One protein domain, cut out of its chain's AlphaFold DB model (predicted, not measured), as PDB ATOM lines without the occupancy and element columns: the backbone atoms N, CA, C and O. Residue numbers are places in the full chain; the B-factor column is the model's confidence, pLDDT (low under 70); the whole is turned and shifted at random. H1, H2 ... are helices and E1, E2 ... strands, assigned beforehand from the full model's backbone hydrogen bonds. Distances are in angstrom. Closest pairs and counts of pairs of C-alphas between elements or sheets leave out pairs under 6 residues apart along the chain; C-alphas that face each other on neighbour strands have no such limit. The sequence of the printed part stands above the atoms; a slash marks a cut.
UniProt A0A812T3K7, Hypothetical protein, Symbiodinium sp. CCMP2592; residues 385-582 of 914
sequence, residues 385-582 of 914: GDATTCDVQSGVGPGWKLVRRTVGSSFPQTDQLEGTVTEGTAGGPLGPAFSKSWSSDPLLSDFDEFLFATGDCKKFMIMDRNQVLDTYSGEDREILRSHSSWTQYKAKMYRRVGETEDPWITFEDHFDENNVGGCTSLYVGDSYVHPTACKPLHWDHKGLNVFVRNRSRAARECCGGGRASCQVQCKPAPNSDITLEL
ATOM      1  N   GLY A 385      -3.875 -51.769  18.592       58.72
ATOM      2  CA  GLY A 385      -4.612 -50.580  19.013       58.72
ATOM      3  C   GLY A 385      -4.073 -49.334  18.313       58.72
ATOM      4  O   GLY A 385      -3.643 -48.394  18.958       58.72
ATOM      5  N   ASP A 386      -3.984 -49.344  16.994       66.50
ATOM      6  CA  ASP A 386      -3.681 -48.182  16.192       66.50
ATOM      7  C   ASP A 386      -4.951 -47.328  16.100       66.50
ATOM      8  O   ASP A 386      -6.070 -47.843  15.984       66.50
ATOM      9  N   ALA A 387      -4.782 -46.007  16.156       71.94
ATOM     10  CA  ALA A 387      -5.876 -45.061  15.969       71.94
ATOM     11  C   ALA A 387      -6.478 -45.141  14.555       71.94
ATOM     12  O   ALA A 387      -7.519 -44.547  14.305       71.94
ATOM     13  N   THR A 388      -5.893 -45.904  13.629       63.75
ATOM     14  CA  THR A 388      -6.562 -46.277  12.370       63.75
ATOM     15  C   THR A 388      -7.911 -46.962  12.604       63.75
ATOM     16  O   THR A 388      -8.844 -46.748  11.835       63.75
ATOM     17  N   THR A 389      -8.067 -47.701  13.707       70.06
ATOM     18  CA  THR A 389      -9.354 -48.311  14.097       70.06
ATOM     19  C   THR A 389     -10.390 -47.307  14.591       70.06
ATOM     20  O   THR A 389     -11.574 -47.625  14.645       70.06
ATOM     21  N   CYS A 390      -9.968 -46.096  14.941       71.19
ATOM     22  CA  CYS A 390     -10.877 -45.058  15.383       71.19
ATOM     23  C   CYS A 390     -11.648 -44.389  14.233       71.19
ATOM     24  O   CYS A 390     -12.482 -43.538  14.525       71.19
ATOM     25  N   ASP A 391     -11.334 -44.692  12.962       64.56
ATOM     26  CA  ASP A 391     -11.824 -43.965  11.775       64.56
ATOM     27  C   ASP A 391     -11.883 -42.445  12.010       64.56
ATOM     28  O   ASP A 391     -12.773 -41.743  11.523       64.56
ATOM     29  N   VAL A 392     -10.956 -41.917  12.834       60.06
ATOM     30  CA  VAL A 392     -10.874 -40.480  13.059       60.06
ATOM     31  C   VAL A 392     -10.455 -39.967  11.711       60.06
ATOM     32  O   VAL A 392      -9.313 -40.201  11.307       60.06
ATOM     33  N   GLN A 393     -11.438 -39.400  11.009       54.25
ATOM     34  CA  GLN A 393     -11.369 -38.868   9.659       54.25
ATOM     35  C   GLN A 393      -9.922 -38.586   9.306       54.25
ATOM     36  O   GLN A 393      -9.331 -37.775  10.010       54.25
ATOM     37  N   SER A 394      -9.386 -39.278   8.294       65.94
ATOM     38  CA  SER A 394      -8.055 -39.198   7.640       65.94
ATOM     39  C   SER A 394      -7.028 -38.088   8.009       65.94
ATOM     40  O   SER A 394      -5.839 -38.251   7.751       65.94
ATOM     41  N   GLY A 395      -7.419 -36.966   8.603       80.12
ATOM     42  CA  GLY A 395      -6.618 -35.860   9.109       80.12
ATOM     43  C   GLY A 395      -5.884 -36.026  10.450       80.12
ATOM     44  O   GLY A 395      -5.033 -35.172  10.720       80.12
ATOM     45  N   VAL A 396      -6.101 -37.065  11.279       89.75
ATOM     46  CA  VAL A 396      -5.207 -37.284  12.455       89.75
ATOM     47  C   VAL A 396      -3.842 -37.857  12.062       89.75
ATOM     48  O   VAL A 396      -2.870 -37.715  12.809       89.75
ATOM     49  N   GLY A 397      -3.745 -38.446  10.868       89.12
ATOM     50  CA  GLY A 397      -2.550 -39.124  10.370       89.12
ATOM     51  C   GLY A 397      -2.290 -40.473  11.059       89.12
ATOM     52  O   GLY A 397      -2.891 -40.764  12.090       89.12
ATOM     53  N   PRO A 398      -1.407 -41.311  10.500       91.12
ATOM     54  CA  PRO A 398      -1.107 -42.640  11.035       91.12
ATOM     55  C   PRO A 398      -0.011 -42.606  12.120       91.12
ATOM     56  O   PRO A 398       0.473 -41.538  12.511       91.12
ATOM     57  N   GLY A 399       0.397 -43.796  12.582       91.81
ATOM     58  CA  GLY A 399       1.529 -43.998  13.496       91.81
ATOM     59  C   GLY A 399       1.166 -43.949  14.981       91.81
ATOM     60  O   GLY A 399       2.057 -43.880  15.825       91.81
ATOM     61  N   TRP A 400      -0.124 -43.972  15.310       94.56
ATOM     62  CA  TRP A 400      -0.610 -43.909  16.683       94.56
ATOM     63  C   TRP A 400      -0.568 -45.276  17.358       94.56
ATOM     64  O   TRP A 400      -0.881 -46.301  16.757       94.56
ATOM     65  N   LYS A 401      -0.210 -45.295  18.640       94.94
ATOM     66  CA  LYS A 401      -0.241 -46.491  19.485       94.94
ATOM     67  C   LYS A 401      -1.139 -46.226  20.687       94.94
ATOM     68  O   LYS A 401      -0.862 -45.313  21.458       94.94
ATOM     69  N   LEU A 402      -2.208 -47.006  20.844       95.88
ATOM     70  CA  LEU A 402      -3.108 -46.960  21.998       95.88
ATOM     71  C   LEU A 402      -2.372 -47.493  23.220       95.88
ATOM     72  O   LEU A 402      -1.953 -48.657  23.265       95.88
ATOM     73  N   VAL A 403      -2.234 -46.625  24.212       96.94
ATOM     74  CA  VAL A 403      -1.490 -46.911  25.436       96.94
ATOM     75  C   VAL A 403      -2.366 -46.922  26.674       96.94
ATOM     76  O   VAL A 403      -2.010 -47.574  27.651       96.94
ATOM     77  N   ARG A 404      -3.529 -46.268  26.640       97.69
ATOM     78  CA  ARG A 404      -4.480 -46.301  27.748       97.69
ATOM     79  C   ARG A 404      -5.912 -46.227  27.248       97.69
ATOM     80  O   ARG A 404      -6.203 -45.531  26.279       97.69
ATOM     81  N   ARG A 405      -6.804 -46.927  27.934       97.06
ATOM     82  CA  ARG A 405      -8.236 -46.956  27.669       97.06
ATOM     83  C   ARG A 405      -9.018 -47.078  28.970       97.06
ATOM     84  O   ARG A 405      -8.675 -47.886  29.827       97.06
ATOM     85  N   THR A 406     -10.116 -46.342  29.068       97.25
ATOM     86  CA  THR A 406     -11.137 -46.498  30.110       97.25
ATOM     87  C   THR A 406     -12.517 -46.566  29.467       97.25
ATOM     88  O   THR A 406     -12.756 -45.964  28.420       97.25
ATOM     89  N   VAL A 407     -13.435 -47.311  30.080       96.12
ATOM     90  CA  VAL A 407     -14.861 -47.287  29.711       96.12
ATOM     91  C   VAL A 407     -15.618 -46.166  30.435       96.12
ATOM     92  O   VAL A 407     -16.721 -45.825  30.019       96.12
ATOM     93  N   GLY A 408     -15.029 -45.599  31.496       94.19
ATOM     94  CA  GLY A 408     -15.595 -44.530  32.323       94.19
ATOM     95  C   GLY A 408     -15.239 -43.116  31.846       94.19
ATOM     96  O   GLY A 408     -14.645 -42.933  30.783       94.19
ATOM     97  N   SER A 409     -15.603 -42.111  32.650       91.94
ATOM     98  CA  SER A 409     -15.267 -40.686  32.440       91.94
ATOM     99  C   SER A 409     -13.818 -40.348  32.745       91.94
ATOM    100  O   SER A 409     -13.359 -39.263  32.404       91.94
ATOM    101  N   SER A 410     -13.130 -41.238  33.444       95.19
ATOM    102  CA  SER A 410     -11.823 -40.992  34.028       95.19
ATOM    103  C   SER A 410     -11.008 -42.277  34.057       95.19
ATOM    104  O   SER A 410     -11.518 -43.396  33.910       95.19
ATOM    105  N   PHE A 411      -9.703 -42.089  34.172       96.81
ATOM    106  CA  PHE A 411      -8.712 -43.142  34.223       96.81
ATOM    107  C   PHE A 411      -8.380 -43.427  35.689       96.81
ATOM    108  O   PHE A 411      -8.135 -42.479  36.429       96.81
ATOM    109  N   PRO A 412      -8.348 -44.694  36.135       96.62
ATOM    110  CA  PRO A 412      -8.028 -45.017  37.526       96.62
ATOM    111  C   PRO A 412      -6.565 -44.756  37.893       96.62
ATOM    112  O   PRO A 412      -6.214 -44.761  39.067       96.62
ATOM    113  N   GLN A 413      -5.704 -44.532  36.902       96.94
ATOM    114  CA  GLN A 413      -4.287 -44.297  37.122       96.94
ATOM    115  C   GLN A 413      -4.032 -42.902  37.711       96.94
ATOM    116  O   GLN A 413      -4.536 -41.895  37.214       96.94
ATOM    117  N   THR A 414      -3.185 -42.862  38.738       96.69
ATOM    118  CA  THR A 414      -2.752 -41.658  39.475       96.69
ATOM    119  C   THR A 414      -1.353 -41.189  39.065       96.69
ATOM    120  O   THR A 414      -0.727 -40.368  39.732       96.69
ATOM    121  N   ASP A 415      -0.830 -41.715  37.958       96.44
ATOM    122  CA  ASP A 415       0.556 -41.531  37.530       96.44
ATOM    123  C   ASP A 415       0.827 -40.205  36.815       96.44
ATOM    124  O   ASP A 415       1.803 -40.107  36.080       96.44
ATOM    125  N   GLN A 416      -0.040 -39.199  36.972       96.12
ATOM    126  CA  GLN A 416       0.091 -37.891  36.316       96.12
ATOM    127  C   GLN A 416       0.279 -37.989  34.789       96.12
ATOM    128  O   GLN A 416       0.940 -37.137  34.182       96.12
ATOM    129  N   LEU A 417      -0.276 -39.049  34.180       96.75
ATOM    130  CA  LEU A 417      -0.115 -39.412  32.769       96.75
ATOM    131  C   LEU A 417       1.353 -39.664  32.348       96.75
ATOM    132  O   LEU A 417       1.704 -39.613  31.170       96.75
ATOM    133  N   GLU A 418       2.236 -39.985  33.291       95.81
ATOM    134  CA  GLU A 418       3.634 -40.317  32.996       95.81
ATOM    135  C   GLU A 418       3.784 -41.679  32.310       95.81
ATOM    136  O   GLU A 418       4.799 -41.932  31.660       95.81
ATOM    137  N   GLY A 419       2.768 -42.542  32.393       95.94
ATOM    138  CA  GLY A 419       2.764 -43.837  31.721       95.94
ATOM    139  C   GLY A 419       3.591 -44.878  32.446       95.94
ATOM    140  O   GLY A 419       4.317 -45.634  31.794       95.94
ATOM    141  N   THR A 420       3.540 -44.883  33.775       96.19
ATOM    142  CA  THR A 420       4.275 -45.829  34.632       96.19
ATOM    143  C   THR A 420       3.418 -47.031  35.026       96.19
ATOM    144  O   THR A 420       3.947 -48.085  35.377       96.19
ATOM    145  N   VAL A 421       2.092 -46.910  34.917       96.25
ATOM    146  CA  VAL A 421       1.144 -47.948  35.336       96.25
ATOM    147  C   VAL A 421       0.780 -48.877  34.177       96.25
ATOM    148  O   VAL A 421       0.347 -48.431  33.109       96.25
ATOM    149  N   THR A 422       0.918 -50.186  34.411       96.25
ATOM    150  CA  THR A 422       0.463 -51.253  33.506       96.25
ATOM    151  C   THR A 422      -0.646 -52.054  34.171       96.25
ATOM    152  O   THR A 422      -0.413 -52.681  35.200       96.25
ATOM    153  N   GLU A 423      -1.835 -52.057  33.577       96.25
ATOM    154  CA  GLU A 423      -3.039 -52.682  34.130       96.25
ATOM    155  C   GLU A 423      -3.964 -53.171  33.010       96.25
ATOM    156  O   GLU A 423      -4.067 -52.546  31.956       96.25
ATOM    157  N   GLY A 424      -4.691 -54.262  33.256       96.19
ATOM    158  CA  GLY A 424      -5.640 -54.828  32.296       96.19
ATOM    159  C   GLY A 424      -4.988 -55.474  31.066       96.19
ATOM    160  O   GLY A 424      -3.767 -55.513  30.910       96.19
ATOM    161  N   THR A 425      -5.830 -56.009  30.183       95.38
ATOM    162  CA  THR A 425      -5.395 -56.620  28.920       95.38
ATOM    163  C   THR A 425      -5.620 -55.638  27.788       95.38
ATOM    164  O   THR A 425      -6.738 -55.172  27.567       95.38
ATOM    165  N   ALA A 426      -4.553 -55.347  27.048       94.06
ATOM    166  CA  ALA A 426      -4.613 -54.471  25.894       94.06
ATOM    167  C   ALA A 426      -5.648 -54.941  24.865       94.06
ATOM    168  O   ALA A 426      -5.629 -56.094  24.435       94.06
ATOM    169  N   GLY A 427      -6.511 -54.022  24.443       91.81
ATOM    170  CA  GLY A 427      -7.492 -54.233  23.385       91.81
ATOM    171  C   GLY A 427      -7.523 -53.064  22.405       91.81
ATOM    172  O   GLY A 427      -6.646 -52.201  22.416       91.81
ATOM    173  N   GLY A 428      -8.551 -53.032  21.559       92.62
ATOM    174  CA  GLY A 428      -8.819 -51.891  20.683       92.62
ATOM    175  C   GLY A 428      -9.432 -50.691  21.424       92.62
ATOM    176  O   GLY A 428      -9.758 -50.793  22.611       92.62
ATOM    177  N   PRO A 429      -9.690 -49.575  20.718       93.94
ATOM    178  CA  PRO A 429     -10.271 -48.350  21.279       93.94
ATOM    179  C   PRO A 429     -11.732 -48.487  21.718       93.94
ATOM    180  O   PRO A 429     -12.295 -47.526  22.221       93.94
ATOM    181  N   LEU A 430     -12.347 -49.658  21.529       94.56
ATOM    182  CA  LEU A 430     -13.674 -50.024  22.035       94.56
ATOM    183  C   LEU A 430     -13.631 -51.223  23.000       94.56
ATOM    184  O   LEU A 430     -14.673 -51.679  23.459       94.56
ATOM    185  N   GLY A 431     -12.436 -51.732  23.320       94.06
ATOM    186  CA  GLY A 431     -12.235 -52.899  24.178       94.06
ATOM    187  C   GLY A 431     -12.489 -52.652  25.675       94.06
ATOM    188  O   GLY A 431     -13.082 -51.637  26.054       94.06
ATOM    189  N   PRO A 432     -12.030 -53.557  26.553       96.19
ATOM    190  CA  PRO A 432     -12.008 -53.313  27.995       96.19
ATOM    191  C   PRO A 432     -11.011 -52.200  28.369       96.19
ATOM    192  O   PRO A 432     -10.169 -51.802  27.561       96.19
ATOM    193  N   ALA A 433     -11.116 -51.691  29.600       97.12
ATOM    194  CA  ALA A 433     -10.158 -50.731  30.142       97.12
ATOM    195  C   ALA A 433      -8.772 -51.375  30.321       97.12
ATOM    196  O   ALA A 433      -8.668 -52.520  30.764       97.12
ATOM    197  N   PHE A 434      -7.717 -50.635  29.982       97.38
ATOM    198  CA  PHE A 434      -6.331 -51.055  30.182       97.38
ATOM    199  C   PHE A 434      -5.377 -49.852  30.205       97.38
ATOM    200  O   PHE A 434      -5.687 -48.779  29.690       97.38
ATOM    201  N   SER A 435      -4.178 -50.053  30.737       97.19
ATOM    202  CA  SER A 435      -3.032 -49.153  30.631       97.19
ATOM    203  C   SER A 435      -1.792 -49.981  30.316       97.19
ATOM    204  O   SER A 435      -1.560 -51.019  30.930       97.19
ATOM    205  N   LYS A 436      -0.982 -49.538  29.361       95.38
ATOM    206  CA  LYS A 436       0.371 -50.051  29.128       95.38
ATOM    207  C   LYS A 436       1.358 -49.057  29.716       95.38
ATOM    208  O   LYS A 436       1.117 -47.862  29.635       95.38
ATOM    209  N   SER A 437       2.486 -49.517  30.240       94.06
ATOM    210  CA  SER A 437       3.601 -48.603  30.486       94.06
ATOM    211  C   SER A 437       4.216 -48.184  29.151       94.06
ATOM    212  O   SER A 437       4.640 -49.037  28.371       94.06
ATOM    213  N   TRP A 438       4.276 -46.879  28.885       94.00
ATOM    214  CA  TRP A 438       5.030 -46.310  27.757       94.00
ATOM    215  C   TRP A 438       6.300 -45.586  28.208       94.00
ATOM    216  O   TRP A 438       7.164 -45.295  27.386       94.00
ATOM    217  N   SER A 439       6.449 -45.331  29.511       89.81
ATOM    218  CA  SER A 439       7.676 -44.762  30.080       89.81
ATOM    219  C   SER A 439       8.843 -45.753  30.048       89.81
ATOM    220  O   SER A 439       9.983 -45.360  29.811       89.81
ATOM    221  N   SER A 440       8.557 -47.042  30.259       87.81
ATOM    222  CA  SER A 440       9.564 -48.109  30.283       87.81
ATOM    223  C   SER A 440       9.718 -48.847  28.956       87.81
ATOM    224  O   SER A 440      10.679 -49.596  28.801       87.81
ATOM    225  N   ASP A 441       8.774 -48.690  28.027       88.81
ATOM    226  CA  ASP A 441       8.837 -49.321  26.710       88.81
ATOM    227  C   ASP A 441       9.755 -48.492  25.797       88.81
ATOM    228  O   ASP A 441       9.389 -47.376  25.425       88.81
ATOM    229  N   PRO A 442      10.934 -48.999  25.388       85.06
ATOM    230  CA  PRO A 442      11.861 -48.247  24.547       85.06
ATOM    231  C   PRO A 442      11.247 -47.810  23.212       85.06
ATOM    232  O   PRO A 442      11.637 -46.773  22.677       85.06
ATOM    233  N   LEU A 443      10.286 -48.573  22.679       82.75
ATOM    234  CA  LEU A 443       9.623 -48.274  21.411       82.75
ATOM    235  C   LEU A 443       8.596 -47.155  21.530       82.75
ATOM    236  O   LEU A 443       8.284 -46.544  20.507       82.75
ATOM    237  N   LEU A 444       8.078 -46.924  22.739       87.75
ATOM    238  CA  LEU A 444       7.102 -45.882  23.040       87.75
ATOM    239  C   LEU A 444       7.719 -44.704  23.794       87.75
ATOM    240  O   LEU A 444       7.134 -43.634  23.771       87.75
ATOM    241  N   SER A 445       8.892 -44.862  24.413       87.69
ATOM    242  CA  SER A 445       9.545 -43.840  25.243       87.69
ATOM    243  C   SER A 445       9.995 -42.593  24.470       87.69
ATOM    244  O   SER A 445      10.163 -41.524  25.061       87.69
ATOM    245  N   ASP A 446      10.168 -42.709  23.150       92.56
ATOM    246  CA  ASP A 446      10.617 -41.636  22.260       92.56
ATOM    247  C   ASP A 446       9.468 -40.899  21.555       92.56
ATOM    248  O   ASP A 446       9.702 -40.190  20.579       92.56
ATOM    249  N   PHE A 447       8.229 -41.050  22.018       96.12
ATOM    250  CA  PHE A 447       7.083 -40.318  21.483       96.12
ATOM    251  C   PHE A 447       7.163 -38.803  21.753       96.12
ATOM    252  O   PHE A 447       7.752 -38.348  22.740       96.12
ATOM    253  N   ASP A 448       6.550 -38.016  20.871       97.38
ATOM    254  CA  ASP A 448       6.526 -36.550  20.927       97.38
ATOM    255  C   ASP A 448       5.107 -35.961  20.879       97.38
ATOM    256  O   ASP A 448       4.941 -34.784  21.193       97.38
ATOM    257  N   GLU A 449       4.078 -36.764  20.592       97.62
ATOM    258  CA  GLU A 449       2.678 -36.328  20.544       97.62
ATOM    259  C   GLU A 449       1.741 -37.277  21.300       97.62
ATOM    260  O   GLU A 449       1.875 -38.504  21.231       97.62
ATOM    261  N   PHE A 450       0.738 -36.691  21.953       98.31
ATOM    262  CA  PHE A 450      -0.436 -37.382  22.471       98.31
ATOM    263  C   PHE A 450      -1.635 -37.166  21.551       98.31
ATOM    264  O   PHE A 450      -1.833 -36.072  21.020       98.31
ATOM    265  N   LEU A 451      -2.469 -38.195  21.432       97.75
ATOM    266  CA  LEU A 451      -3.831 -38.102  20.922       97.75
ATOM    267  C   LEU A 451      -4.771 -38.592  22.019       97.75
ATOM    268  O   LEU A 451      -4.744 -39.758  22.408       97.75
ATOM    269  N   PHE A 452      -5.615 -37.690  22.496       98.06
ATOM    270  CA  PHE A 452      -6.723 -38.008  23.381       98.06
ATOM    271  C   PHE A 452      -7.973 -38.145  22.535       98.06
ATOM    272  O   PHE A 452      -8.236 -37.286  21.692       98.06
ATOM    273  N   ALA A 453      -8.741 -39.207  22.733       97.06
ATOM    274  CA  ALA A 453      -9.968 -39.416  21.984       97.06
ATOM    275  C   ALA A 453     -11.017 -40.134  22.823       97.06
ATOM    276  O   ALA A 453     -10.700 -40.833  23.782       97.06
ATOM    277  N   THR A 454     -12.279 -39.996  22.447       96.50
ATOM    278  CA  THR A 454     -13.330 -40.852  22.985       96.50
ATOM    279  C   THR A 454     -13.233 -42.284  22.449       96.50
ATOM    280  O   THR A 454     -12.490 -42.564  21.511       96.50
ATOM    281  N   GLY A 455     -13.988 -43.211  23.043       95.06
ATOM    282  CA  GLY A 455     -14.111 -44.604  22.606       95.06
ATOM    283  C   GLY A 455     -14.520 -44.754  21.143       95.06
ATOM    284  O   GLY A 455     -13.922 -45.522  20.401       95.06
ATOM    285  N   ASP A 456     -15.527 -43.986  20.725       94.00
ATOM    286  CA  ASP A 456     -15.971 -43.884  19.328       94.00
ATOM    287  C   ASP A 456     -15.145 -42.899  18.484       94.00
ATOM    288  O   ASP A 456     -15.447 -42.684  17.313       94.00
ATOM    289  N   CYS A 457     -14.157 -42.262  19.115       93.31
ATOM    290  CA  CYS A 457     -13.194 -41.333  18.551       93.31
ATOM    291  C   CYS A 457     -13.790 -40.129  17.791       93.31
ATOM    292  O   CYS A 457     -13.074 -39.418  17.083       93.31
ATOM    293  N   LYS A 458     -15.086 -39.836  17.990       94.12
ATOM    294  CA  LYS A 458     -15.761 -38.648  17.436       94.12
ATOM    295  C   LYS A 458     -15.251 -37.354  18.053       94.12
ATOM    296  O   LYS A 458     -15.290 -36.301  17.419       94.12
ATOM    297  N   LYS A 459     -14.807 -37.424  19.306       95.69
ATOM    298  CA  LYS A 459     -14.134 -36.334  20.001       95.69
ATOM    299  C   LYS A 459     -12.671 -36.708  20.111       95.69
ATOM    300  O   LYS A 459     -12.345 -37.783  20.606       95.69
ATOM    301  N   PHE A 460     -11.802 -35.830  19.635       96.69
ATOM    302  CA  PHE A 460     -10.367 -36.038  19.707       96.69
ATOM    303  C   PHE A 460      -9.611 -34.723  19.855       96.69
ATOM    304  O   PHE A 460     -10.145 -33.649  19.549       96.69
ATOM    305  N   MET A 461      -8.363 -34.835  20.301       97.50
ATOM    306  CA  MET A 461      -7.412 -33.745  20.443       97.50
ATOM    307  C   MET A 461      -5.972 -34.261  20.366       97.50
ATOM    308  O   MET A 461      -5.645 -35.269  20.984       97.50
ATOM    309  N   ILE A 462      -5.115 -33.551  19.633       97.88
ATOM    310  CA  ILE A 462      -3.683 -33.821  19.491       97.88
ATOM    311  C   ILE A 462      -2.896 -32.705  20.177       97.88
ATOM    312  O   ILE A 462      -3.140 -31.523  19.922       97.88
ATOM    313  N   MET A 463      -1.923 -33.076  21.006       98.44
ATOM    314  CA  MET A 463      -1.047 -32.150  21.729       98.44
ATOM    315  C   MET A 463       0.400 -32.644  21.703       98.44
ATOM    316  O   MET A 463       0.644 -33.851  21.696       98.44
ATOM    317  N   ASP A 464       1.365 -31.724  21.734       98.19
ATOM    318  CA  ASP A 464       2.768 -32.094  21.941       98.19
ATOM    319  C   ASP A 464       2.981 -32.632  23.366       98.19
ATOM    320  O   ASP A 464       2.379 -32.163  24.335       98.19
ATOM    321  N   ARG A 465       3.908 -33.580  23.516       97.62
ATOM    322  CA  ARG A 465       4.226 -34.240  24.790       97.62
ATOM    323  C   ARG A 465       4.525 -33.255  25.922       97.62
ATOM    324  O   ARG A 465       4.024 -33.431  27.028       97.62
ATOM    325  N   ASN A 466       5.306 -32.211  25.653       97.25
ATOM    326  CA  ASN A 466       5.669 -31.219  26.671       97.25
ATOM    327  C   ASN A 466       4.458 -30.368  27.085       97.25
ATOM    328  O   ASN A 466       4.319 -30.005  28.247       97.25
ATOM    329  N   GLN A 467       3.515 -30.123  26.163       98.19
ATOM    330  CA  GLN A 467       2.283 -29.403  26.495       98.19
ATOM    331  C   GLN A 467       1.442 -30.162  27.528       98.19
ATOM    332  O   GLN A 467       0.790 -29.528  28.350       98.19
ATOM    333  N   VAL A 468       1.532 -31.493  27.530       98.00
ATOM    334  CA  VAL A 468       0.800 -32.391  28.430       98.00
ATOM    335  C   VAL A 468       1.567 -32.701  29.721       98.00
ATOM    336  O   VAL A 468       0.960 -32.759  30.784       98.00
ATOM    337  N   LEU A 469       2.884 -32.928  29.652       97.31
ATOM    338  CA  LEU A 469       3.674 -33.449  30.781       97.31
ATOM    339  C   LEU A 469       4.381 -32.385  31.631       97.31
ATOM    340  O   LEU A 469       5.014 -32.738  32.627       97.31
ATOM    341  N   ASP A 470       4.295 -31.103  31.284       97.12
ATOM    342  CA  ASP A 470       4.738 -30.041  32.195       97.12
ATOM    343  C   ASP A 470       3.813 -29.944  33.421       97.12
ATOM    344  O   ASP A 470       2.730 -30.525  33.473       97.12
ATOM    345  N   THR A 471       4.229 -29.195  34.438       97.38
ATOM    346  CA  THR A 471       3.351 -28.802  35.547       97.38
ATOM    347  C   THR A 471       2.659 -27.488  35.202       97.38
ATOM    348  O   THR A 471       3.335 -26.534  34.826       97.38
ATOM    349  N   TYR A 472       1.336 -27.417  35.357       97.25
ATOM    350  CA  TYR A 472       0.553 -26.212  35.068       97.25
ATOM    351  C   TYR A 472      -0.755 -26.164  35.870       97.25
ATOM    352  O   TYR A 472      -1.268 -27.185  36.325       97.25
ATOM    353  N   SER A 473      -1.316 -24.966  36.055       96.69
ATOM    354  CA  SER A 473      -2.563 -24.762  36.801       96.69
ATOM    355  C   SER A 473      -3.392 -23.637  36.183       96.69
ATOM    356  O   SER A 473      -3.084 -22.461  36.363       96.69
ATOM    357  N   GLY A 474      -4.431 -23.995  35.422       95.38
ATOM    358  CA  GLY A 474      -5.280 -23.027  34.720       95.38
ATOM    359  C   GLY A 474      -4.544 -22.252  33.623       95.38
ATOM    360  O   GLY A 474      -4.936 -21.136  33.271       95.38
ATOM    361  N   GLU A 475      -3.454 -22.816  33.104       97.25
ATOM    362  CA  GLU A 475      -2.617 -22.179  32.090       97.25
ATOM    363  C   GLU A 475      -3.022 -22.610  30.687       97.25
ATOM    364  O   GLU A 475      -3.461 -23.740  30.476       97.25
ATOM    365  N   ASP A 476      -2.821 -21.711  29.724       97.88
ATOM    366  CA  ASP A 476      -3.079 -21.981  28.315       97.88
ATOM    367  C   ASP A 476      -2.097 -23.036  27.793       97.88
ATOM    368  O   ASP A 476      -0.891 -22.787  27.697       97.88
ATOM    369  N   ARG A 477      -2.618 -24.200  27.406       98.25
ATOM    370  CA  ARG A 477      -1.852 -25.277  26.777       98.25
ATOM    371  C   ARG A 477      -2.166 -25.342  25.299       98.25
ATOM    372  O   ARG A 477      -3.309 -25.166  24.880       98.25
ATOM    373  N   GLU A 478      -1.130 -25.557  24.507       98.50
ATOM    374  CA  GLU A 478      -1.250 -25.577  23.058       98.50
ATOM    375  C   GLU A 478      -1.839 -26.897  22.559       98.50
ATOM    376  O   GLU A 478      -1.335 -27.984  22.844       98.50
ATOM    377  N   ILE A 479      -2.910 -26.771  21.782       98.56
ATOM    378  CA  ILE A 479      -3.603 -27.856  21.106       98.56
ATOM    379  C   ILE A 479      -3.267 -27.745  19.629       98.56
ATOM    380  O   ILE A 479      -3.605 -26.752  18.982       98.56
ATOM    381  N   LEU A 480      -2.616 -28.770  19.082       97.50
ATOM    382  CA  LEU A 480      -2.209 -28.775  17.679       97.50
ATOM    383  C   LEU A 480      -3.428 -28.877  16.767       97.50
ATOM    384  O   LEU A 480      -3.523 -28.158  15.772       97.50
ATOM    385  N   ARG A 481      -4.340 -29.798  17.101       96.56
ATOM    386  CA  ARG A 481      -5.583 -30.086  16.373       96.56
ATOM    387  C   ARG A 481      -6.603 -30.719  17.311       96.56
ATOM    388  O   ARG A 481      -6.231 -31.437  18.233       96.56
ATOM    389  N   SER A 482      -7.880 -30.540  17.027       96.69
ATOM    390  CA  SER A 482      -8.973 -31.236  17.698       96.69
ATOM    391  C   SER A 482     -10.124 -31.482  16.731       96.69
ATOM    392  O   SER A 482     -10.130 -31.000  15.598       96.69
ATOM    393  N   HIS A 483     -11.128 -32.218  17.192       95.06
ATOM    394  CA  HIS A 483     -12.367 -32.413  16.442       95.06
ATOM    395  C   HIS A 483     -13.130 -31.104  16.158       95.06
ATOM    396  O   HIS A 483     -13.930 -31.071  15.227       95.06
ATOM    397  N   SER A 484     -12.920 -30.048  16.953       95.31
ATOM    398  CA  SER A 484     -13.570 -28.742  16.775       95.31
ATOM    399  C   SER A 484     -12.722 -27.760  15.963       95.31
ATOM    400  O   SER A 484     -13.269 -26.835  15.365       95.31
ATOM    401  N   SER A 485     -11.402 -27.960  15.896       95.94
ATOM    402  CA  SER A 485     -10.497 -27.090  15.147       95.94
ATOM    403  C   SER A 485      -9.323 -27.857  14.541       95.94
ATOM    404  O   SER A 485      -8.494 -28.441  15.239       95.94
ATOM    405  N   TRP A 486      -9.186 -27.766  13.218       94.94
ATOM    406  CA  TRP A 486      -8.013 -28.261  12.487       94.94
ATOM    407  C   TRP A 486      -6.810 -27.312  12.551       94.94
ATOM    408  O   TRP A 486      -5.715 -27.674  12.118       94.94
ATOM    409  N   THR A 487      -7.017 -26.100  13.061       95.88
ATOM    410  CA  THR A 487      -5.969 -25.113  13.316       95.88
ATOM    411  C   THR A 487      -5.573 -25.129  14.782       95.88
ATOM    412  O   THR A 487      -6.420 -25.320  15.656       95.88
ATOM    413  N   GLN A 488      -4.298 -24.876  15.043       97.94
ATOM    414  CA  GLN A 488      -3.748 -24.797  16.389       97.94
ATOM    415  C   GLN A 488      -4.438 -23.710  17.220       97.94
ATOM    416  O   GLN A 488      -4.673 -22.600  16.738       97.94
ATOM    417  N   TYR A 489      -4.742 -24.031  18.472       98.25
ATOM    418  CA  TYR A 489      -5.360 -23.118  19.431       98.25
ATOM    419  C   TYR A 489      -4.894 -23.448  20.852       98.25
ATOM    420  O   TYR A 489      -4.000 -24.273  21.041       98.25
ATOM    421  N   LYS A 490      -5.438 -22.756  21.854       98.19
ATOM    422  CA  LYS A 490      -5.077 -22.960  23.257       98.19
ATOM    423  C   LYS A 490      -6.316 -23.167  24.112       98.19
ATOM    424  O   LYS A 490      -7.358 -22.601  23.795       98.19
ATOM    425  N   ALA A 491      -6.163 -23.942  25.179       97.25
ATOM    426  CA  ALA A 491      -7.169 -24.099  26.219       97.25
ATOM    427  C   ALA A 491      -6.516 -24.168  27.605       97.25
ATOM    428  O   ALA A 491      -5.395 -24.666  27.745       97.25
ATOM    429  N   LYS A 492      -7.212 -23.678  28.629       96.81
ATOM    430  CA  LYS A 492      -6.785 -23.733  30.031       96.81
ATOM    431  C   LYS A 492      -6.975 -25.124  30.614       96.81
ATOM    432  O   LYS A 492      -8.089 -25.641  30.614       96.81
ATOM    433  N   MET A 493      -5.904 -25.693  31.159       97.06
ATOM    434  CA  MET A 493      -5.875 -27.063  31.691       97.06
ATOM    435  C   MET A 493      -5.189 -27.126  33.066       97.06
ATOM    436  O   MET A 493      -4.613 -26.135  33.524       97.06
ATOM    437  N   TYR A 494      -5.214 -28.295  33.721       96.69
ATOM    438  CA  TYR A 494      -4.544 -28.528  35.010       96.69
ATOM    439  C   TYR A 494      -3.635 -29.765  34.983       96.69
ATOM    440  O   TYR A 494      -4.013 -30.802  34.447       96.69
ATOM    441  N   ARG A 495      -2.430 -29.633  35.550       97.25
ATOM    442  CA  ARG A 495      -1.506 -30.714  35.918       97.25
ATOM    443  C   ARG A 495      -0.642 -30.264  37.099       97.25
ATOM    444  O   ARG A 495       0.516 -29.871  36.944       97.25
ATOM    445  N   ARG A 496      -1.247 -30.223  38.277       96.81
ATOM    446  CA  ARG A 496      -0.688 -29.743  39.539       96.81
ATOM    447  C   ARG A 496       0.058 -30.869  40.242       96.81
ATOM    448  O   ARG A 496      -0.381 -32.012  40.292       96.81
ATOM    449  N   VAL A 497       1.196 -30.526  40.832       95.44
ATOM    450  CA  VAL A 497       1.990 -31.490  41.600       95.44
ATOM    451  C   VAL A 497       1.234 -31.882  42.869       95.44
ATOM    452  O   VAL A 497       0.917 -31.021  43.684       95.44
ATOM    453  N   GLY A 498       1.022 -33.186  43.053       94.62
ATOM    454  CA  GLY A 498       0.416 -33.760  44.257       94.62
ATOM    455  C   GLY A 498      -1.100 -33.959  44.196       94.62
ATOM    456  O   GLY A 498      -1.633 -34.585  45.106       94.62
ATOM    457  N   GLU A 499      -1.768 -33.491  43.141       96.25
ATOM    458  CA  GLU A 499      -3.215 -33.656  42.939       96.25
ATOM    459  C   GLU A 499      -3.464 -34.922  42.119       96.25
ATOM    460  O   GLU A 499      -3.101 -34.977  40.947       96.25
ATOM    461  N   THR A 500      -4.004 -35.979  42.722       95.44
ATOM    462  CA  THR A 500      -4.086 -37.300  42.078       95.44
ATOM    463  C   THR A 500      -5.035 -37.329  40.883       95.44
ATOM    464  O   THR A 500      -4.793 -38.092  39.947       95.44
ATOM    465  N   GLU A 501      -6.057 -36.472  40.875       94.06
ATOM    466  CA  GLU A 501      -7.016 -36.311  39.779       94.06
ATOM    467  C   GLU A 501      -6.401 -35.697  38.512       94.06
ATOM    468  O   GLU A 501      -6.966 -35.806  37.420       94.06
ATOM    469  N   ASP A 502      -5.245 -35.050  38.649       96.12
ATOM    470  CA  ASP A 502      -4.547 -34.406  37.551       96.12
ATOM    471  C   ASP A 502      -3.736 -35.434  36.715       96.12
ATOM    472  O   ASP A 502      -3.252 -36.450  37.227       96.12
ATOM    473  N   PRO A 503      -3.540 -35.191  35.405       96.69
ATOM    474  CA  PRO A 503      -3.974 -34.009  34.665       96.69
ATOM    475  C   PRO A 503      -5.467 -33.980  34.301       96.69
ATOM    476  O   PRO A 503      -6.083 -35.015  34.065       96.69
ATOM    477  N   TRP A 504      -6.001 -32.769  34.131       95.88
ATOM    478  CA  TRP A 504      -7.255 -32.492  33.426       95.88
ATOM    479  C   TRP A 504      -6.947 -32.003  32.023       95.88
ATOM    480  O   TRP A 504      -6.467 -30.880  31.842       95.88
ATOM    481  N   ILE A 505      -7.233 -32.838  31.031       97.44
ATOM    482  CA  ILE A 505      -6.994 -32.524  29.623       97.44
ATOM    483  C   ILE A 505      -8.337 -32.288  28.941       97.44
ATOM    484  O   ILE A 505      -9.092 -33.230  28.691       97.44
ATOM    485  N   THR A 506      -8.630 -31.031  28.631       96.06
ATOM    486  CA  THR A 506      -9.880 -30.570  28.009       96.06
ATOM    487  C   THR A 506      -9.607 -29.972  26.633       96.06
ATOM    488  O   THR A 506      -8.543 -29.412  26.403       96.06
ATOM    489  N   PHE A 507     -10.547 -30.069  25.687       96.00
ATOM    490  CA  PHE A 507     -10.401 -29.392  24.383       96.00
ATOM    491  C   PHE A 507     -10.972 -27.962  24.358       96.00
ATOM    492  O   PHE A 507     -10.896 -27.309  23.318       96.00
ATOM    493  N   GLU A 508     -11.515 -27.495  25.485       95.56
ATOM    494  CA  GLU A 508     -11.966 -26.127  25.795       95.56
ATOM    495  C   GLU A 508     -11.417 -25.715  27.174       95.56
ATOM    496  O   GLU A 508     -10.859 -26.553  27.892       95.56
ATOM    497  N   ASP A 509     -11.548 -24.444  27.559       95.31
ATOM    498  CA  ASP A 509     -11.058 -23.943  28.849       95.31
ATOM    499  C   ASP A 509     -11.752 -24.671  30.007       95.31
ATOM    500  O   ASP A 509     -12.975 -24.668  30.116       95.31
ATOM    501  N   HIS A 510     -10.983 -25.303  30.899       90.94
ATOM    502  CA  HIS A 510     -11.526 -26.174  31.952       90.94
ATOM    503  C   HIS A 510     -12.491 -25.474  32.940       90.94
ATOM    504  O   HIS A 510     -13.337 -26.138  33.534       90.94
ATOM    505  N   PHE A 511     -12.380 -24.149  33.111       86.19
ATOM    506  CA  PHE A 511     -13.232 -23.339  34.000       86.19
ATOM    507  C   PHE A 511     -13.868 -22.134  33.292       86.19
ATOM    508  O   PHE A 511     -14.006 -21.065  33.892       86.19
ATOM    509  N   ASP A 512     -14.239 -22.262  32.019       79.94
ATOM    510  CA  ASP A 512     -15.111 -21.248  31.424       79.94
ATOM    511  C   ASP A 512     -16.576 -21.420  31.885       79.94
ATOM    512  O   ASP A 512     -16.975 -22.443  32.448       79.94
ATOM    513  N   GLU A 513     -17.379 -20.374  31.693       64.75
ATOM    514  CA  GLU A 513     -18.795 -20.338  32.082       64.75
ATOM    515  C   GLU A 513     -19.657 -21.410  31.389       64.75
ATOM    516  O   GLU A 513     -20.731 -21.748  31.888       64.75
ATOM    517  N   ASN A 514     -19.180 -21.968  30.273       70.00
ATOM    518  CA  ASN A 514     -19.871 -22.969  29.463       70.00
ATOM    519  C   ASN A 514     -19.355 -24.399  29.721       70.00
ATOM    520  O   ASN A 514     -20.031 -25.371  29.385       70.00
ATOM    521  N   ASN A 515     -18.201 -24.532  30.367       73.88
ATOM    522  CA  ASN A 515     -17.499 -25.771  30.668       73.88
ATOM    523  C   ASN A 515     -17.233 -25.882  32.171       73.88
ATOM    524  O   ASN A 515     -16.148 -26.254  32.620       73.88
ATOM    525  N   VAL A 516     -18.245 -25.555  32.975       73.19
ATOM    526  CA  VAL A 516     -18.165 -25.665  34.431       73.19
ATOM    527  C   VAL A 516     -17.965 -27.138  34.807       73.19
ATOM    528  O   VAL A 516     -18.909 -27.929  34.835       73.19
ATOM    529  N   GLY A 517     -16.716 -27.502  35.108       68.94
ATOM    530  CA  GLY A 517     -16.325 -28.804  35.648       68.94
ATOM    531  C   GLY A 517     -15.961 -29.873  34.631       68.94
ATOM    532  O   GLY A 517     -16.294 -31.039  34.826       68.94
ATOM    533  N   GLY A 518     -15.268 -29.504  33.555       80.56
ATOM    534  CA  GLY A 518     -14.579 -30.494  32.727       80.56
ATOM    535  C   GLY A 518     -15.495 -31.343  31.844       80.56
ATOM    536  O   GLY A 518     -15.176 -32.497  31.557       80.56
ATOM    537  N   CYS A 519     -16.594 -30.773  31.359       89.44
ATOM    538  CA  CYS A 519     -17.504 -31.397  30.395       89.44
ATOM    539  C   CYS A 519     -16.797 -31.781  29.091       89.44
ATOM    540  O   CYS A 519     -17.217 -32.704  28.403       89.44
ATOM    541  N   THR A 520     -15.711 -31.086  28.756       93.88
ATOM    542  CA  THR A 520     -14.892 -31.327  27.563       93.88
ATOM    543  C   THR A 520     -13.631 -32.153  27.838       93.88
ATOM    544  O   THR A 520     -12.717 -32.185  27.010       93.88
ATOM    545  N   SER A 521     -13.555 -32.822  28.994       95.06
ATOM    546  CA  SER A 521     -12.370 -33.591  29.388       95.06
ATOM    547  C   SER A 521     -12.233 -34.869  28.569       95.06
ATOM    548  O   SER A 521     -13.116 -35.725  28.568       95.06
ATOM    549  N   LEU A 522     -11.088 -35.023  27.907       96.88
ATOM    550  CA  LEU A 522     -10.671 -36.258  27.242       96.88
ATOM    551  C   LEU A 522      -9.690 -37.078  28.095       96.88
ATOM    552  O   LEU A 522      -9.373 -38.213  27.741       96.88
ATOM    553  N   TYR A 523      -9.232 -36.526  29.221       97.38
ATOM    554  CA  TYR A 523      -8.504 -37.249  30.259       97.38
ATOM    555  C   TYR A 523      -8.712 -36.589  31.628       97.38
ATOM    556  O   TYR A 523      -8.624 -35.365  31.738       97.38
ATOM    557  N   VAL A 524      -8.949 -37.424  32.642       96.06
ATOM    558  CA  VAL A 524      -8.954 -37.092  34.077       96.06
ATOM    559  C   VAL A 524      -8.391 -38.305  34.829       96.06
ATOM    560  O   VAL A 524      -8.764 -39.435  34.495       96.06
ATOM    561  N   GLY A 525      -7.485 -38.094  35.785       95.56
ATOM    562  CA  GLY A 525      -6.855 -39.147  36.590       95.56
ATOM    563  C   GLY A 525      -7.683 -39.601  37.799       95.56
ATOM    564  O   GLY A 525      -8.764 -39.078  38.067       95.56
ATOM    565  N   ASP A 526      -7.163 -40.594  38.524       96.00
ATOM    566  CA  ASP A 526      -7.668 -41.088  39.824       96.00
ATOM    567  C   ASP A 526      -9.153 -41.487  39.880       96.00
ATOM    568  O   ASP A 526      -9.830 -41.348  40.895       96.00
ATOM    569  N   SER A 527      -9.713 -41.952  38.761       94.50
ATOM    570  CA  SER A 527     -11.160 -42.193  38.627       94.50
ATOM    571  C   SER A 527     -12.015 -40.987  39.034       94.50
ATOM    572  O   SER A 527     -13.198 -41.144  39.344       94.50
ATOM    573  N   TYR A 528     -11.453 -39.777  39.022       92.06
ATOM    574  CA  TYR A 528     -12.149 -38.608  39.521       92.06
ATOM    575  C   TYR A 528     -13.344 -38.306  38.620       92.06
ATOM    576  O   TYR A 528     -13.240 -38.257  37.392       92.06
ATOM    577  N   VAL A 529     -14.511 -38.137  39.235       86.81
ATOM    578  CA  VAL A 529     -15.742 -37.747  38.551       86.81
ATOM    579  C   VAL A 529     -16.091 -36.363  39.051       86.81
ATOM    580  O   VAL A 529     -16.398 -36.189  40.231       86.81
ATOM    581  N   HIS A 530     -16.034 -35.371  38.162       82.06
ATOM    582  CA  HIS A 530     -16.441 -34.028  38.541       82.06
ATOM    583  C   HIS A 530     -17.940 -34.029  38.887       82.06
ATOM    584  O   HIS A 530     -18.741 -34.503  38.081       82.06
ATOM    585  N   PRO A 531     -18.357 -33.488  40.045       79.25
ATOM    586  CA  PRO A 531     -19.761 -33.478  40.463       79.25
ATOM    587  C   PRO A 531     -20.621 -32.434  39.719       79.25
ATOM    588  O   PRO A 531     -21.629 -31.972  40.252       79.25
ATOM    589  N   THR A 532     -20.232 -31.994  38.520       74.31
ATOM    590  CA  THR A 532     -20.939 -30.917  37.809       74.31
ATOM    591  C   THR A 532     -22.165 -31.371  37.043       74.31
ATOM    592  O   THR A 532     -22.378 -32.546  36.768       74.31
ATOM    593  N   ALA A 533     -22.992 -30.378  36.707       64.38
ATOM    594  CA  ALA A 533     -24.283 -30.534  36.049       64.38
ATOM    595  C   ALA A 533     -24.205 -31.034  34.596       64.38
ATOM    596  O   ALA A 533     -25.242 -31.335  34.007       64.38
ATOM    597  N   CYS A 534     -23.018 -31.094  33.992       82.44
ATOM    598  CA  CYS A 534     -22.876 -31.532  32.614       82.44
ATOM    599  C   CYS A 534     -22.608 -33.031  32.510       82.44
ATOM    600  O   CYS A 534     -21.968 -33.656  33.352       82.44
ATOM    601  N   LYS A 535     -23.107 -33.600  31.418       86.12
ATOM    602  CA  LYS A 535     -22.957 -35.005  31.077       86.12
ATOM    603  C   LYS A 535     -21.498 -35.292  30.674       86.12
ATOM    604  O   LYS A 535     -21.052 -34.722  29.678       86.12
ATOM    605  N   PRO A 536     -20.742 -36.157  31.375       85.44
ATOM    606  CA  PRO A 536     -19.370 -36.469  30.981       85.44
ATOM    607  C   PRO A 536     -19.320 -37.172  29.612       85.44
ATOM    608  O   PRO A 536     -20.104 -38.092  29.368       85.44
ATOM    609  N   LEU A 537     -18.359 -36.810  28.750       90.19
ATOM    610  CA  LEU A 537     -18.280 -37.276  27.347       90.19
ATOM    611  C   LEU A 537     -18.373 -38.791  27.169       90.19
ATOM    612  O   LEU A 537     -18.954 -39.271  26.197       90.19
ATOM    613  N   HIS A 538     -17.793 -39.559  28.089       86.19
ATOM    614  CA  HIS A 538     -17.723 -41.011  27.950       86.19
ATOM    615  C   HIS A 538     -19.090 -41.697  27.823       86.19
ATOM    616  O   HIS A 538     -19.163 -42.735  27.163       86.19
ATOM    617  N   TRP A 539     -20.157 -41.133  28.412       89.06
ATOM    618  CA  TRP A 539     -21.498 -41.724  28.358       89.06
ATOM    619  C   TRP A 539     -22.046 -41.761  26.934       89.06
ATOM    620  O   TRP A 539     -22.708 -42.728  26.569       89.06
ATOM    621  N   ASP A 540     -21.735 -40.755  26.120       94.12
ATOM    622  CA  ASP A 540     -22.175 -40.701  24.721       94.12
ATOM    623  C   ASP A 540     -21.168 -41.317  23.751       94.12
ATOM    624  O   ASP A 540     -21.500 -41.596  22.598       94.12
ATOM    625  N   HIS A 541     -19.943 -41.564  24.219       95.00
ATOM    626  CA  HIS A 541     -18.820 -41.845  23.339       95.00
ATOM    627  C   HIS A 541     -17.987 -43.080  23.712       95.00
ATOM    628  O   HIS A 541     -16.847 -43.217  23.275       95.00
ATOM    629  N   LYS A 542     -18.566 -44.035  24.452       95.69
ATOM    630  CA  LYS A 542     -18.009 -45.390  24.673       95.69
ATOM    631  C   LYS A 542     -16.637 -45.419  25.375       95.69
ATOM    632  O   LYS A 542     -15.798 -46.286  25.088       95.69
ATOM    633  N   GLY A 543     -16.417 -44.488  26.302       96.06
ATOM    634  CA  GLY A 543     -15.176 -44.380  27.072       96.06
ATOM    635  C   GLY A 543     -14.196 -43.336  26.539       96.06
ATOM    636  O   GLY A 543     -14.557 -42.488  25.719       96.06
ATOM    637  N   LEU A 544     -12.952 -43.419  27.005       97.19
ATOM    638  CA  LEU A 544     -11.839 -42.544  26.631       97.19
ATOM    639  C   LEU A 544     -10.592 -43.370  26.306       97.19
ATOM    640  O   LEU A 544     -10.369 -44.448  26.863       97.19
ATOM    641  N   ASN A 545      -9.768 -42.839  25.415       97.56
ATOM    642  CA  ASN A 545      -8.573 -43.462  24.872       97.56
ATOM    643  C   ASN A 545      -7.409 -42.459  24.879       97.56
ATOM    644  O   ASN A 545      -7.586 -41.279  24.571       97.56
ATOM    645  N   VAL A 546      -6.207 -42.955  25.170       97.75
ATOM    646  CA  VAL A 546      -4.946 -42.218  25.050       97.75
ATOM    647  C   VAL A 546      -4.039 -42.963  24.089       97.75
ATOM    648  O   VAL A 546      -3.690 -44.127  24.310       97.75
ATOM    649  N   PHE A 547      -3.622 -42.263  23.046       97.19
ATOM    650  CA  PHE A 547      -2.645 -42.729  22.084       97.19
ATOM    651  C   PHE A 547      -1.390 -41.866  22.154       97.19
ATOM    652  O   PHE A 547      -1.446 -40.680  22.479       97.19
ATOM    653  N   VAL A 548      -0.263 -42.458  21.781       97.06
ATOM    654  CA  VAL A 548       1.011 -41.756  21.610       97.06
ATOM    655  C   VAL A 548       1.583 -42.043  20.231       97.06
ATOM    656  O   VAL A 548       1.340 -43.113  19.664       97.06
ATOM    657  N   ARG A 549       2.355 -41.104  19.685       95.44
ATOM    658  CA  ARG A 549       3.194 -41.359  18.508       95.44
ATOM    659  C   ARG A 549       4.486 -40.560  18.548       95.44
ATOM    660  O   ARG A 549       4.578 -39.533  19.214       95.44
ATOM    661  N   ASN A 550       5.457 -41.026  17.772       95.88
ATOM    662  CA  ASN A 550       6.609 -40.231  17.367       95.88
ATOM    663  C   ASN A 550       6.361 -39.717  15.941       95.88
ATOM    664  O   ASN A 550       6.345 -40.510  14.997       95.88
ATOM    665  N   ARG A 551       6.191 -38.404  15.767       93.00
ATOM    666  CA  ARG A 551       5.882 -37.747  14.488       93.00
ATOM    667  C   ARG A 551       6.918 -38.076  13.415       93.00
ATOM    668  O   ARG A 551       6.569 -38.348  12.266       93.00
ATOM    669  N   SER A 552       8.197 -38.096  13.788       92.06
ATOM    670  CA  SER A 552       9.300 -38.400  12.869       92.06
ATOM    671  C   SER A 552       9.308 -39.865  12.431       92.06
ATOM    672  O   SER A 552       9.609 -40.154  11.271       92.06
ATOM    673  N   ARG A 553       8.981 -40.795  13.333       89.94
ATOM    674  CA  ARG A 553       8.868 -42.225  13.022       89.94
ATOM    675  C   ARG A 553       7.631 -42.496  12.171       89.94
ATOM    676  O   ARG A 553       7.766 -43.114  11.121       89.94
ATOM    677  N   ALA A 554       6.485 -41.931  12.547       87.62
ATOM    678  CA  ALA A 554       5.247 -42.015  11.781       87.62
ATOM    679  C   ALA A 554       5.449 -41.519  10.340       87.62
ATOM    680  O   ALA A 554       5.099 -42.215   9.393       87.62
ATOM    681  N   ALA A 555       6.122 -40.378  10.148       86.06
ATOM    682  CA  ALA A 555       6.435 -39.861   8.815       86.06
ATOM    683  C   ALA A 555       7.322 -40.810   7.983       86.06
ATOM    684  O   ALA A 555       7.158 -40.896   6.765       86.06
ATOM    685  N   ARG A 556       8.256 -41.538   8.613       86.56
ATOM    686  CA  ARG A 556       9.098 -42.540   7.929       86.56
ATOM    687  C   ARG A 556       8.317 -43.802   7.574       86.56
ATOM    688  O   ARG A 556       8.526 -44.338   6.487       86.56
ATOM    689  N   GLU A 557       7.437 -44.246   8.466       84.12
ATOM    690  CA  GLU A 557       6.555 -45.396   8.251       84.12
ATOM    691  C   GLU A 557       5.579 -45.125   7.102       84.12
ATOM    692  O   GLU A 557       5.483 -45.943   6.190       84.12
ATOM    693  N   CYS A 558       4.968 -43.933   7.049       78.31
ATOM    694  CA  CYS A 558       4.150 -43.513   5.904       78.31
ATOM    695  C   CYS A 558       4.900 -43.603   4.573       78.31
ATOM    696  O   CYS A 558       4.308 -43.872   3.532       78.31
ATOM    697  N   CYS A 559       6.201 -43.321   4.600       78.44
ATOM    698  CA  CYS A 559       7.027 -43.172   3.411       78.44
ATOM    699  C   CYS A 559       7.782 -44.456   3.026       78.44
ATOM    700  O   CYS A 559       8.691 -44.399   2.194       78.44
ATOM    701  N   GLY A 560       7.424 -45.608   3.607       67.50
ATOM    702  CA  GLY A 560       7.926 -46.912   3.168       67.50
ATOM    703  C   GLY A 560       9.446 -47.076   3.282       67.50
ATOM    704  O   GLY A 560      10.066 -47.660   2.397       67.50
ATOM    705  N   GLY A 561      10.065 -46.532   4.335       60.16
ATOM    706  CA  GLY A 561      11.389 -46.989   4.777       60.16
ATOM    707  C   GLY A 561      12.567 -46.801   3.809       60.16
ATOM    708  O   GLY A 561      13.497 -47.598   3.851       60.16
ATOM    709  N   GLY A 562      12.592 -45.751   2.973       52.75
ATOM    710  CA  GLY A 562      13.847 -45.338   2.313       52.75
ATOM    711  C   GLY A 562      13.773 -44.897   0.854       52.75
ATOM    712  O   GLY A 562      14.812 -44.602   0.262       52.75
ATOM    713  N   ARG A 563      12.587 -44.795   0.246       57.56
ATOM    714  CA  ARG A 563      12.475 -44.213  -1.099       57.56
ATOM    715  C   ARG A 563      12.233 -42.708  -1.010       57.56
ATOM    716  O   ARG A 563      11.159 -42.253  -0.625       57.56
ATOM    717  N   ALA A 564      13.236 -41.931  -1.426       56.69
ATOM    718  CA  ALA A 564      13.203 -40.465  -1.483       56.69
ATOM    719  C   ALA A 564      12.032 -39.882  -2.312       56.69
ATOM    720  O   ALA A 564      11.757 -38.689  -2.232       56.69
ATOM    721  N   SER A 565      11.312 -40.707  -3.081       54.78
ATOM    722  CA  SER A 565      10.179 -40.305  -3.919       54.78
ATOM    723  C   SER A 565       8.830 -40.186  -3.188       54.78
ATOM    724  O   SER A 565       7.880 -39.689  -3.785       54.78
ATOM    725  N   CYS A 566       8.707 -40.593  -1.917       51.28
ATOM    726  CA  CYS A 566       7.432 -40.548  -1.173       51.28
ATOM    727  C   CYS A 566       7.121 -39.204  -0.480       51.28
ATOM    728  O   CYS A 566       6.158 -39.115   0.280       51.28
ATOM    729  N   GLN A 567       7.863 -38.125  -0.765       49.69
ATOM    730  CA  GLN A 567       7.625 -36.806  -0.148       49.69
ATOM    731  C   GLN A 567       6.249 -36.183  -0.460       49.69
ATOM    732  O   GLN A 567       5.865 -35.208   0.186       49.69
ATOM    733  N   VAL A 568       5.489 -36.725  -1.419       50.16
ATOM    734  CA  VAL A 568       4.191 -36.159  -1.829       50.16
ATOM    735  C   VAL A 568       3.006 -36.746  -1.045       50.16
ATOM    736  O   VAL A 568       2.028 -36.035  -0.838       50.16
ATOM    737  N   GLN A 569       3.084 -37.991  -0.553       47.25
ATOM    738  CA  GLN A 569       1.945 -38.675   0.094       47.25
ATOM    739  C   GLN A 569       1.979 -38.676   1.629       47.25
ATOM    740  O   GLN A 569       0.931 -38.806   2.251       47.25
ATOM    741  N   CYS A 570       3.145 -38.476   2.253       47.12
ATOM    742  CA  CYS A 570       3.276 -38.426   3.716       47.12
ATOM    743  C   CYS A 570       3.225 -37.005   4.287       47.12
ATOM    744  O   CYS A 570       3.486 -36.819   5.476       47.12
ATOM    745  N   LYS A 571       2.953 -35.979   3.465       41.31
ATOM    746  CA  LYS A 571       2.654 -34.666   4.034       41.31
ATOM    747  C   LYS A 571       1.406 -34.861   4.901       41.31
ATOM    748  O   LYS A 571       0.392 -35.285   4.341       41.31
ATOM    749  N   PRO A 572       1.441 -34.574   6.221       42.97
ATOM    750  CA  PRO A 572       0.194 -34.417   6.959       42.97
ATOM    751  C   PRO A 572      -0.656 -33.476   6.119       42.97
ATOM    752  O   PRO A 572      -0.097 -32.492   5.623       42.97
ATOM    753  N   ALA A 573      -1.931 -33.823   5.886       39.31
ATOM    754  CA  ALA A 573      -2.854 -32.983   5.125       39.31
ATOM    755  C   ALA A 573      -2.531 -31.520   5.470       39.31
ATOM    756  O   ALA A 573      -2.584 -31.189   6.667       39.31
ATOM    757  N   PRO A 574      -2.011 -30.725   4.505       35.41
ATOM    758  CA  PRO A 574      -1.444 -29.425   4.813       35.41
ATOM    759  C   PRO A 574      -2.501 -28.649   5.574       35.41
ATOM    760  O   PRO A 574      -3.627 -28.548   5.085       35.41
ATOM    761  N   ASN A 575      -2.153 -28.199   6.783       42.97
ATOM    762  CA  ASN A 575      -2.970 -27.320   7.616       42.97
ATOM    763  C   ASN A 575      -3.694 -26.332   6.719       42.97
ATOM    764  O   ASN A 575      -3.018 -25.454   6.206       42.97
ATOM    765  N   SER A 576      -5.002 -26.489   6.502       45.12
ATOM    766  CA  SER A 576      -5.861 -25.533   5.793       45.12
ATOM    767  C   SER A 576      -5.368 -24.983   4.443       45.12
ATOM    768  O   SER A 576      -6.104 -24.223   3.846       45.12
ATOM    769  N   ASP A 577      -4.197 -25.345   3.920       43.06
ATOM    770  CA  ASP A 577      -3.528 -24.612   2.847       43.06
ATOM    771  C   ASP A 577      -4.021 -25.092   1.502       43.06
ATOM    772  O   ASP A 577      -4.113 -24.289   0.602       43.06
ATOM    773  N   ILE A 578      -4.449 -26.345   1.346       46.56
ATOM    774  CA  ILE A 578      -5.123 -26.734   0.101       46.56
ATOM    775  C   ILE A 578      -6.514 -26.105   0.047       46.56
ATOM    776  O   ILE A 578      -6.930 -25.672  -1.017       46.56
ATOM    777  N   THR A 579      -7.229 -25.980   1.168       50.03
ATOM    778  CA  THR A 579      -8.524 -25.289   1.205       50.03
ATOM    779  C   THR A 579      -8.384 -23.771   1.133       50.03
ATOM    780  O   THR A 579      -9.201 -23.163   0.459       50.03
ATOM    781  N   LEU A 580      -7.352 -23.157   1.720       45.44
ATOM    782  CA  LEU A 580      -7.018 -21.729   1.610       45.44
ATOM    783  C   LEU A 580      -6.406 -21.391   0.258       45.44
ATOM    784  O   LEU A 580      -6.737 -20.356  -0.290       45.44
ATOM    785  N   GLU A 581      -5.576 -22.244  -0.330       52.75
ATOM    786  CA  GLU A 581      -5.008 -22.056  -1.668       52.75
ATOM    787  C   GLU A 581      -6.069 -22.311  -2.737       52.75
ATOM    788  O   GLU A 581      -6.118 -21.579  -3.726       52.75
ATOM    789  N   LEU A 582      -6.963 -23.288  -2.542       57.62
ATOM    790  CA  LEU A 582      -8.131 -23.491  -3.397       57.62
ATOM    791  C   LEU A 582      -9.126 -22.340  -3.225       57.62
ATOM    792  O   LEU A 582      -9.581 -21.806  -4.232       57.62
TER     793      LEU A 582
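Overview. This is residues 385 to 582 of the 914 residues of the protein "Hypothetical protein" of Symbiodinium sp. CCMP2592 (UniProt A0A812T3K7). Little regular structure is present: long loops gather round a twisted antiparallel sheet, E1 E7 E2 E3, with the hairpin E4 and E5 beside E3, and a tail holds H4, H5 and H6, of which H6 sticks out. The printed part has 198 residues, under half in named elements of mixed class: six helices and seven strands, H1 E1 E2 E3 H2 E4 E5 E6 H3 E7 H4 H5 H6. It is compact, with a radius of gyration of the C-alphas of 16.5 A, and spans 53 by 39 by 30 A.

Arrangement. E7, residues 544 to 549, is antiparallel to E1, residues 401 to 406, with N 403 and O 546 within hydrogen-bond range at 2.9 A. E2, residues 449 to 454, and E3, residues 460 to 464, form a hairpin, with N 452 and O 461 2.9 A apart.

Along the chain. E1 begins at C-alpha 401, (-0.241, -46.491, 19.485). H6, residues 577 to 582, ends at (-8.131, -23.491, -3.397).

Size, cuts and confidence. The printed part has no cut. Residues 407 to 448 form one long link. Confidence is under 70 at residues 560 to 582, among others.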